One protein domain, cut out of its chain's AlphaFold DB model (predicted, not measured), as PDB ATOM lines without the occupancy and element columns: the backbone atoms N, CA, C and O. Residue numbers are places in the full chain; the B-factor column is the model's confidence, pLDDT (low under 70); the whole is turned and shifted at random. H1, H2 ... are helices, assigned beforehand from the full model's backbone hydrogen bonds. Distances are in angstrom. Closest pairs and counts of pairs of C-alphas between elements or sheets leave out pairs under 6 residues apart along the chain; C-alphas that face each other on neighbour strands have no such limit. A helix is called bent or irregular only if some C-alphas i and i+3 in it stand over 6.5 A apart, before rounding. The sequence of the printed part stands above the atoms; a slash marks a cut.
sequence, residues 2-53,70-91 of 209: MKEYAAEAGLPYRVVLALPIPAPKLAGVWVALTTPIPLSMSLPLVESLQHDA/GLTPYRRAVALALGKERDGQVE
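This is residues 2 to 53 and 70 to 91 of the 209 residues of the protein "Nad-Dependent epimerase/dehydratase" of Arthrobacter sp. Hiyo4 (UniProt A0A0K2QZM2). Two small lobes, each a pair of helices, stand apart with an open gap between them and are joined in the printed part by one long link, residues 9 to 22. One lobe is the longest helix, H4, with the short H1 meeting residues 75 to 79 of it at a steep tilt, closest at Glu 8, the last residue of H1; the other is a helical hairpin, H2 and H3. The printed part has 74 residues with four named helices, H1, H2, H3 and H4 in that order along the chain, and no named strand; its class is all helix, with 42 residues in the helices. The whole is loose, with a radius of gyration of the C-alphas of 15.7 A, and its C-alphas span 35 by 31 by 27 A.

The longest helix is H4, residues 74 to 86. H1, residues 2 to 8, touches H4, which meets it with residues 75 to 79 alone; the closest C-alphas are those of Glu 8 and Ala 79, 5.9 A apart. Their lines stand at a steep tilt of 60 degrees, and they run the same way. In the other pair, H2, residues 23 to 34, touches H3, residues 39 to 48, with the C-alphas of Gly 28 and Leu 43 closest at 4.4 A. These two form a helical hairpin, running opposite ways at a tilt of 37 degrees, only just steep. H1 is apart from H2 and H3, and H4 is apart from H2 and H3. In H1, H2 and H4 every backbone O i to N i+4 pair is within hydrogen-bond range; in H3 it is 5 of 6.

H4 is 18.4 A long from first to last C-alpha, from C-alpha 74 at (38.066, 22.105, -5.989) to C-alpha 86 at (34.250, 38.920, 0.462). H1 begins with C-alpha 2 at (27.323, 22.227, -6.911) and is 10.0 A long. H2 is 16.2 A long and begins with C-alpha 23 at (16.148, 22.001, -19.044). H3 is 14.0 A long and is neither bent nor irregular, but only just: C-alphas 40 and 43 are 6.1 A apart.

The two C-alphas farthest apart, those of Leu 33 and Gly 70, are 42.3 A from each other. Residues 54 to 69 are not printed, and C-alphas 53 and 70 lie 19.2 A apart across this cut, which falls in the link from H3 to H4. The link from H1 to H2 is long, with 14 residues, and the link from H2 to H3 is tight, with 4. The mean pLDDT of the printed part is 88.1; the model's confidence is low, under 70, at residues 88 to 91.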
ATOM      1  N   MET A   2      28.336  21.291  -7.476       87.81
ATOM      2  CA  MET A   2      27.323  22.227  -6.911       87.81
ATOM      3  C   MET A   2      26.998  22.044  -5.415       87.81
ATOM      4  O   MET A   2      26.793  23.023  -4.701       87.81
ATOM      5  N   LYS A   3      26.973  20.801  -4.919       90.12
ATOM      6  CA  LYS A   3      26.784  20.517  -3.484       90.12
ATOM      7  C   LYS A   3      27.987  20.942  -2.640       90.12
ATOM      8  O   LYS A   3      27.818  21.402  -1.521       90.12
ATOM      9  N   GLU A   4      29.192  20.797  -3.183       91.25
ATOM     10  CA  GLU A   4      30.428  21.218  -2.522       91.25
ATOM     11  C   GLU A   4      30.545  22.738  -2.508       91.25
ATOM     12  O   GLU A   4      30.863  23.293  -1.468       91.25
ATOM     13  N   TYR A   5      30.185  23.416  -3.605       92.38
ATOM     14  CA  TYR A   5      30.046  24.872  -3.612       92.38
ATOM     15  C   TYR A   5      29.080  25.342  -2.520       92.38
ATOM     16  O   TYR A   5      29.414  26.245  -1.764       92.38
ATOM     17  N   ALA A   6      27.901  24.717  -2.405       92.12
ATOM     18  CA  ALA A   6      26.931  25.081  -1.375       92.12
ATOM     19  C   ALA A   6      27.501  24.910   0.042       92.12
ATOM     20  O   ALA A   6      27.279  25.776   0.883       92.12
ATOM     21  N   ALA A   7      28.267  23.842   0.286       91.75
ATOM     22  CA  ALA A   7      28.937  23.620   1.564       91.75
ATOM     23  C   ALA A   7      29.994  24.699   1.863       91.75
ATOM     24  O   ALA A   7      29.971  25.274   2.947       91.75
ATOM     25  N   GLU A   8      30.868  25.020   0.903       93.62
ATOM     26  CA  GLU A   8      31.904  26.055   1.068       93.62
ATOM     27  C   GLU A   8      31.308  27.470   1.195       93.62
ATOM     28  O   GLU A   8      31.834  28.310   1.919       93.62
ATOM     29  N   ALA A   9      30.179  27.734   0.533       90.50
ATOM     30  CA  ALA A   9      29.457  29.003   0.607       90.50
ATOM     31  C   ALA A   9      28.539  29.134   1.840       90.50
ATOM     32  O   ALA A   9      27.871  30.157   1.989       90.50
ATOM     33  N   GLY A  10      28.457  28.112   2.703       91.12
ATOM     34  CA  GLY A  10      27.574  28.114   3.877       91.12
ATOM     35  C   GLY A  10      26.078  28.125   3.534       91.12
ATOM     36  O   GLY A  10      25.258  28.596   4.321       91.12
ATOM     37  N   LEU A  11      25.708  27.642   2.347       90.88
ATOM     38  CA  LEU A  11      24.326  27.593   1.879       90.88
ATOM     39  C   LEU A  11      23.628  26.312   2.360       90.88
ATOM     40  O   LEU A  11      24.262  25.259   2.460       90.88
ATOM     41  N   PRO A  12      22.303  26.358   2.600       90.12
ATOM     42  CA  PRO A  12      21.542  25.164   2.938       90.12
ATOM     43  C   PRO A  12      21.638  24.116   1.823       90.12
ATOM     44  O   PRO A  12      21.779  24.437   0.638       90.12
ATOM     45  N   TYR A  13      21.542  22.846   2.220       88.44
ATOM     46  CA  TYR A  13      21.643  21.720   1.299       88.44
ATOM     47  C   TYR A  13      20.589  21.806   0.188       88.44
ATOM     48  O   TYR A  13      19.403  22.011   0.447       88.44
ATOM     49  N   ARG A  14      21.025  21.621  -1.065       86.69
ATOM     50  CA  ARG A  14      20.161  21.693  -2.250       86.69
ATOM     51  C   ARG A  14      19.876  20.304  -2.803       86.69
ATOM     52  O   ARG A  14      20.795  19.540  -3.109       86.69
ATOM     53  N   VAL A  15      18.593  20.006  -2.984       88.50
ATOM     54  CA  VAL A  15      18.138  18.805  -3.685       88.50
ATOM     55  C   VAL A  15      18.204  19.076  -5.186       88.50
ATOM     56  O   VAL A  15      17.612  20.035  -5.673       88.50
ATOM     57  N   VAL A  16      18.952  18.247  -5.915       84.94
ATOM     58  CA  VAL A  16      19.063  18.318  -7.377       84.94
ATOM     59  C   VAL A  16      18.260  17.157  -7.945       84.94
ATOM     60  O   VAL A  16      18.626  16.002  -7.730       84.94
ATOM     61  N   LEU A  17      17.153  17.468  -8.616       86.56
ATOM     62  CA  LEU A  17      16.273  16.493  -9.256       86.56
ATOM     63  C   LEU A  17      16.477  16.555 -10.768       86.56
ATOM     64  O   LEU A  17      16.365  17.625 -11.365       86.56
ATOM     65  N   ALA A  18      16.761  15.408 -11.381       83.94
ATOM     66  CA  ALA A  18      16.756  15.279 -12.830       83.94
ATOM     67  C   ALA A  18      15.305  15.124 -13.302       83.94
ATOM     68  O   ALA A  18      14.616  14.183 -12.910       83.94
ATOM     69  N   LEU A  19      14.839  16.065 -14.120       86.69
ATOM     70  CA  LEU A  19      13.521  16.019 -14.748       86.69
ATOM     71  C   LEU A  19      13.675  15.597 -16.218       86.69
ATOM     72  O   LEU A  19      14.659  15.993 -16.845       86.69
ATOM     73  N   PRO A  20      12.716  14.855 -16.803       88.88
ATOM     74  CA  PRO A  20      12.762  14.399 -18.198       88.88
ATOM     75  C   PRO A  20      12.385  15.523 -19.180       88.88
ATOM     76  O   PRO A  20      11.549  15.353 -20.064       88.88
ATOM     77  N   ILE A  21      12.968  16.704 -18.998       91.75
ATOM     78  CA  ILE A  21      12.751  17.887 -19.830       91.75
ATOM     79  C   ILE A  21      14.098  18.387 -20.358       91.75
ATOM     80  O   ILE A  21      15.120  18.207 -19.690       91.75
ATOM     81  N   PRO A  22      14.133  19.072 -21.513       88.75
ATOM     82  CA  PRO A  22      15.348  19.694 -22.032       88.75
ATOM     83  C   PRO A  22      15.670  20.989 -21.262       88.75
ATOM     84  O   PRO A  22      15.742  22.075 -21.840       88.75
ATOM     85  N   ALA A  23      15.860  20.882 -19.943       89.88
ATOM     86  CA  ALA A  23      16.148  22.001 -19.044       89.88
ATOM     87  C   ALA A  23      17.290  22.927 -19.529       89.88
ATOM     88  O   ALA A  23      17.109  24.141 -19.461       89.88
ATOM     89  N   PRO A  24      18.413  22.424 -20.085       89.50
ATOM     90  CA  PRO A  24      19.502  23.268 -20.588       89.50
ATOM     91  C   PRO A  24      19.080  24.170 -21.752       89.50
ATOM     92  O   PRO A  24      19.417  25.349 -21.777       89.50
ATOM     93  N   LYS A  25      18.281  23.648 -22.693       90.62
ATOM     94  CA  LYS A  25      17.781  24.428 -23.836       90.62
ATOM     95  C   LYS A  25      16.815  25.512 -23.383       90.62
ATOM     96  O   LYS A  25      16.927  26.655 -23.813       90.62
ATOM     97  N   LEU A  26      15.898  25.163 -22.478       93.12
ATOM     98  CA  LEU A  26      14.964  26.123 -21.886       93.12
ATOM     99  C   LEU A  26      15.713  27.232 -21.135       93.12
ATOM    100  O   LEU A  26      15.393  28.406 -21.302       93.12
ATOM    101  N   ALA A  27      16.750  26.876 -20.375       91.75
ATOM    102  CA  ALA A  27      17.601  27.837 -19.686       91.75
ATOM    103  C   ALA A  27      18.391  28.727 -20.665       91.75
ATOM    104  O   ALA A  27      18.458  29.935 -20.456       91.75
ATOM    105  N   GLY A  28      18.931  28.185 -21.761       91.88
ATOM    106  CA  GLY A  28      19.621  28.980 -22.785       91.88
ATOM    107  C   GLY A  28      18.702  29.976 -23.506       91.88
ATOM    108  O   GLY A  28      19.093  31.130 -23.712       91.88
ATOM    109  N   VAL A  29      17.462  29.576 -23.814       93.00
ATOM    110  CA  VAL A  29      16.423  30.482 -24.345       93.00
ATOM    111  C   VAL A  29      16.079  31.566 -23.326       93.00
ATOM    112  O   VAL A  29      16.013  32.742 -23.680       93.00
ATOM    113  N   TRP A  30      15.915  31.197 -22.056       94.19
ATOM    114  CA  TRP A  30      15.647  32.152 -20.981       94.19
ATOM    115  C   TRP A  30      16.769  33.187 -20.819       94.19
ATOM    116  O   TRP A  30      16.500  34.379 -20.657       94.19
ATOM    117  N   VAL A  31      18.033  32.762 -20.916       89.94
ATOM    118  CA  VAL A  31      19.189  33.668 -20.871       89.94
ATOM    119  C   VAL A  31      19.162  34.643 -22.048       89.94
ATOM    120  O   VAL A  31      19.297  35.842 -21.820       89.94
ATOM    121  N   ALA A  32      18.932  34.172 -23.277       88.75
ATOM    122  CA  ALA A  32      18.825  35.051 -24.450       88.75
ATOM    123  C   ALA A  32      17.651  36.034 -24.361       88.75
ATOM    124  O   ALA A  32      17.724  37.139 -24.887       88.75
ATOM    125  N   LEU A  33      16.565  35.639 -23.696       93.50
ATOM    126  CA  LEU A  33      15.418  36.513 -23.470       93.50
ATOM    127  C   LEU A  33      15.726  37.616 -22.445       93.50
ATOM    128  O   LEU A  33      15.250  38.740 -22.581       93.50
ATOM    129  N   THR A  34      16.502  37.292 -21.408       90.19
ATOM    130  CA  THR A  34      16.710  38.175 -20.244       90.19
ATOM    131  C   THR A  34      18.002  38.995 -20.334       90.19
ATOM    132  O   THR A  34      18.210  39.927 -19.558       90.19
ATOM    133  N   THR A  35      18.894  38.661 -21.267       84.56
ATOM    134  CA  THR A  35      20.206  39.302 -21.440       84.56
ATOM    135  C   THR A  35      20.404  39.730 -22.894       84.56
ATOM    136  O   THR A  35      19.812  39.130 -23.784       84.56
ATOM    137  N   PRO A  36      21.263  40.725 -23.187       82.12
ATOM    138  CA  PRO A  36      21.560  41.135 -24.565       82.12
ATOM    139  C   PRO A  36      22.439  40.127 -25.339       82.12
ATOM    140  O   PRO A  36      23.002  40.471 -26.375       82.12
ATOM    141  N   ILE A  37      22.597  38.897 -24.840       81.88
ATOM    142  CA  ILE A  37      23.399  37.847 -25.473       81.88
ATOM    143  C   ILE A  37      22.530  37.138 -26.524       81.88
ATOM    144  O   ILE A  37      21.447  36.658 -26.184       81.88
ATOM    145  N   PRO A  38      22.980  37.022 -27.787       84.94
ATOM    146  CA  PRO A  38      22.201  36.347 -28.815       84.94
ATOM    147  C   PRO A  38      22.033  34.856 -28.501       84.94
ATOM    148  O   PRO A  38      22.913  34.213 -27.923       84.94
ATOM    149  N   LEU A  39      20.919  34.281 -28.962       89.38
ATOM    150  CA  LEU A  39      20.584  32.870 -28.737       89.38
ATOM    151  C   LEU A  39      21.665  31.906 -29.255       89.38
ATOM    152  O   LEU A  39      21.905  30.861 -28.655       89.38
ATOM    153  N   SER A  40      22.353  32.284 -30.338       90.88
ATOM    154  CA  SER A  40      23.477  31.532 -30.909       90.88
ATOM    155  C   SER A  40      24.669  31.394 -29.958       90.88
ATOM    156  O   SER A  40      25.447  30.459 -30.115       90.88
ATOM    157  N   MET A  41      24.808  32.283 -28.970       91.56
ATOM    158  CA  MET A  41      25.822  32.183 -27.918       91.56
ATOM    159  C   MET A  41      25.253  31.572 -26.637       91.56
ATOM    160  O   MET A  41      25.899  30.724 -26.025       91.56
ATOM    161  N   SER A  42      24.047  31.967 -26.216       91.75
ATOM    162  CA  SER A  42      23.498  31.521 -24.930       91.75
ATOM    163  C   SER A  42      23.199  30.017 -24.888       91.75
ATOM    164  O   SER A  42      23.410  29.392 -23.849       91.75
ATOM    165  N   LEU A  43      22.736  29.423 -25.998       93.19
ATOM    166  CA  LEU A  43      22.427  27.992 -26.065       93.19
ATOM    167  C   LEU A  43      23.682  27.122 -25.879       93.19
ATOM    168  O   LEU A  43      23.691  26.346 -24.922       93.19
ATOM    169  N   PRO A  44      24.757  27.267 -26.687       93.31
ATOM    170  CA  PRO A  44      25.981  26.491 -26.488       93.31
ATOM    171  C   PRO A  44      26.600  26.679 -25.104       93.31
ATOM    172  O   PRO A  44      27.060  25.708 -24.506       93.31
ATOM    173  N   LEU A  45      26.578  27.905 -24.563       92.19
ATOM    174  CA  LEU A  45      27.111  28.186 -23.229       92.19
ATOM    175  C   LEU A  45      26.400  27.355 -22.160       92.19
ATOM    176  O   LEU A  45      27.062  26.669 -21.385       92.19
ATOM    177  N   VAL A  46      25.066  27.365 -22.139       92.81
ATOM    178  CA  VAL A  46      24.299  26.605 -21.142       92.81
ATOM    179  C   VAL A  46      24.384  25.098 -21.389       92.81
ATOM    180  O   VAL A  46      24.516  24.333 -20.434       92.81
ATOM    181  N   GLU A  47      24.345  24.649 -22.645       91.44
ATOM    182  CA  GLU A  47      24.470  23.225 -22.971       91.44
ATOM    183  C   GLU A  47      25.842  22.659 -22.574       91.44
ATOM    184  O   GLU A  47      25.912  21.525 -22.082       91.44
ATOM    185  N   SER A  48      26.908  23.453 -22.710       90.81
ATOM    186  CA  SER A  48      28.270  23.050 -22.339       90.81
ATOM    187  C   SER A  48      28.420  22.742 -20.846       90.81
ATOM    188  O   SER A  48      29.188  21.855 -20.496       90.81
ATOM    189  N   LEU A  49      27.622  23.369 -19.971       89.56
ATOM    190  CA  LEU A  49      27.688  23.163 -18.514       89.56
ATOM    191  C   LEU A  49      27.331  21.737 -18.069       89.56
ATOM    192  O   LEU A  49      27.595  21.370 -16.927       89.56
ATOM    193  N   GLN A  50      26.698  20.946 -18.938       85.81
ATOM    194  CA  GLN A  50      26.392  19.538 -18.669       85.81
ATOM    195  C   GLN A  50      27.559  18.594 -18.958       85.81
ATOM    196  O   GLN A  50      27.478  17.416 -18.621       85.81
ATOM    197  N   HIS A  51      28.595  19.084 -19.634       88.31
ATOM    198  CA  HIS A  51      29.701  18.270 -20.101       88.31
ATOM    199  C   HIS A  51      30.915  18.501 -19.207       88.31
ATOM    200  O   HIS A  51      31.299  19.639 -18.934       88.31
ATOM    201  N   ASP A  52      31.542  17.411 -18.773       87.12
ATOM    202  CA  ASP A  52      32.759  17.493 -17.979       87.12
ATOM    203  C   ASP A  52      33.950  17.873 -18.871       87.12
ATOM    204  O   ASP A  52      34.283  17.181 -19.835       87.12
ATOM    205  N   ALA A  53      34.631  18.962 -18.521       86.44
ATOM    206  CA  ALA A  53      35.876  19.378 -19.159       86.44
ATOM    207  C   ALA A  53      37.067  18.638 -18.524       86.44
ATOM    208  O   ALA A  53      37.769  19.174 -17.666       86.44
ATOM    209  N   GLY A  70      51.044  19.992  -5.193       89.50
ATOM    210  CA  GLY A  70      50.044  19.479  -6.128       89.50
ATOM    211  C   GLY A  70      49.008  20.523  -6.561       89.50
ATOM    212  O   GLY A  70      49.056  21.696  -6.181       89.50
ATOM    213  N   LEU A  71      48.064  20.095  -7.404       90.38
ATOM    214  CA  LEU A  71      46.986  20.957  -7.892       90.38
ATOM    215  C   LEU A  71      46.030  21.338  -6.759       90.38
ATOM    216  O   LEU A  71      45.734  20.537  -5.873       90.38
ATOM    217  N   THR A  72      45.498  22.559  -6.822       92.25
ATOM    218  CA  THR A  72      44.529  23.044  -5.834       92.25
ATOM    219  C   THR A  72      43.230  22.230  -5.919       92.25
ATOM    220  O   THR A  72      42.577  22.254  -6.965       92.25
ATOM    221  N   PRO A  73      42.789  21.562  -4.836       92.50
ATOM    222  CA  PRO A  73      41.519  20.841  -4.833       92.50
ATOM    223  C   PRO A  73      40.323  21.783  -5.012       92.50
ATOM    224  O   PRO A  73      40.330  22.904  -4.498       92.50
ATOM    225  N   TYR A  74      39.253  21.304  -5.656       92.56
ATOM    226  CA  TYR A  74      38.066  22.105  -5.989       92.56
ATOM    227  C   TYR A  74      37.507  22.906  -4.802       92.56
ATOM    228  O   TYR A  74      37.354  24.121  -4.894       92.56
ATOM    229  N   ARG A  75      37.270  22.256  -3.655       94.50
ATOM    230  CA  ARG A  75      36.768  22.928  -2.440       94.50
ATOM    231  C   ARG A  75      37.664  24.073  -1.981       94.50
ATOM    232  O   ARG A  75      37.176  25.156  -1.676       94.50
ATOM    233  N   ARG A  76      38.986  23.863  -1.996       93.62
ATOM    234  CA  ARG A  76      39.951  24.900  -1.623       93.62
ATOM    235  C   ARG A  76      39.928  26.058  -2.616       93.62
ATOM    236  O   ARG A  76      39.969  27.204  -2.182       93.62
ATOM    237  N   ALA A  77      39.822  25.773  -3.913       93.81
ATOM    238  CA  ALA A  77      39.687  26.803  -4.940       93.81
ATOM    239  C   ALA A  77      38.412  27.642  -4.738       93.81
ATOM    240  O   ALA A  77      38.483  28.870  -4.771       93.81
ATOM    241  N   VAL A  78      37.272  27.003  -4.442       94.88
ATOM    242  CA  VAL A  78      36.011  27.697  -4.128       94.88
ATOM    243  C   VAL A  78      36.152  28.565  -2.875       94.88
ATOM    244  O   VAL A  78      35.800  29.741  -2.913       94.88
ATOM    245  N   ALA A  79      36.716  28.031  -1.789       92.94
ATOM    246  CA  ALA A  79      36.926  28.784  -0.553       92.94
ATOM    247  C   ALA A  79      37.817  30.022  -0.763       92.94
ATOM    248  O   ALA A  79      37.527  31.098  -0.238       92.94
ATOM    249  N   LEU A  80      38.884  29.892  -1.563       91.88
ATOM    250  CA  LEU A  80      39.757  31.010  -1.927       91.88
ATOM    251  C   LEU A  80      39.020  32.056  -2.775       91.88
ATOM    252  O   LEU A  80      39.166  33.250  -2.520       91.88
ATOM    253  N   ALA A  81      38.213  31.626  -3.749       90.38
ATOM    254  CA  ALA A  81      37.436  32.528  -4.598       90.38
ATOM    255  C   ALA A  81      36.388  33.320  -3.795       90.38
ATOM    256  O   ALA A  81      36.322  34.543  -3.911       90.38
ATOM    257  N   LEU A  82      35.631  32.646  -2.924       89.81
ATOM    258  CA  LEU A  82      34.658  33.289  -2.033       89.81
ATOM    259  C   LEU A  82      35.339  34.229  -1.025       89.81
ATOM    260  O   LEU A  82      34.811  35.298  -0.719       89.81
ATOM    261  N   GLY A  83      36.531  33.861  -0.543       86.94
ATOM    262  CA  GLY A  83      37.371  34.736   0.275       86.94
ATOM    263  C   GLY A  83      37.724  36.033  -0.453       86.94
ATOM    264  O   GLY A  83      37.428  37.110   0.057       86.94
ATOM    265  N   LYS A  84      38.246  35.938  -1.683       83.81
ATOM    266  CA  LYS A  84      38.556  37.113  -2.517       83.81
ATOM    267  C   LYS A  84      37.328  37.988  -2.792       83.81
ATOM    268  O   LYS A  84      37.440  39.213  -2.763       83.81
ATOM    269  N   GLU A  85      36.159  37.390  -3.041       80.38
ATOM    270  CA  GLU A  85      34.909  38.139  -3.248       80.38
ATOM    271  C   GLU A  85      34.507  38.946  -2.006       80.38
ATOM    272  O   GLU A  85      34.162  40.136  -2.117       80.38
ATOM    273  N   ARG A  86      34.561  38.305  -0.833       78.44
ATOM    274  CA  ARG A  86      34.250  38.920   0.462       78.44
ATOM    275  C   ARG A  86      35.218  40.053   0.783       78.44
ATOM    276  O   ARG A  86      34.776  41.117   1.206       78.44
ATOM    277  N   ASP A  87      36.502  39.837   0.529       79.00
ATOM    278  CA  ASP A  87      37.566  40.792   0.836       79.00
ATOM    279  C   ASP A  87      37.646  41.920  -0.220       79.00
ATOM    280  O   ASP A  87      38.463  42.832  -0.114       79.00
ATOM    281  N   GLY A  88      36.777  41.887  -1.242       65.69
ATOM    282  CA  GLY A  88      36.669  42.930  -2.263       65.69
ATOM    283  C   GLY A  88      37.814  42.943  -3.276       65.69
ATOM    284  O   GLY A  88      37.925  43.893  -4.041       65.69
ATOM    285  N   GLN A  89      38.633  41.890  -3.323       67.31
ATOM    286  CA  GLN A  89      39.825  41.773  -4.172       67.31
ATOM    287  C   GLN A  89      39.521  41.206  -5.572       67.31
ATOM    288  O   GLN A  89      40.375  40.581  -6.201       67.31
ATOM    289  N   VAL A  90      38.288  41.362  -6.055       65.75
ATOM    290  CA  VAL A  90      37.921  40.960  -7.418       65.75
ATOM    291  C   VAL A  90      38.288  42.111  -8.346       65.75
ATOM    292  O   VAL A  90      37.547  43.085  -8.453       65.75
ATOM    293  N   GLU A  91      39.456  42.001  -8.976       51.91
ATOM    294  CA  GLU A  91      39.998  43.007  -9.904       51.91
ATOM    295  C   GLU A  91      39.048  43.263 -11.089       51.91
ATOM    296  O   GLU A  91      38.888  44.396 -11.538       51.91
TER     297      GLU A  91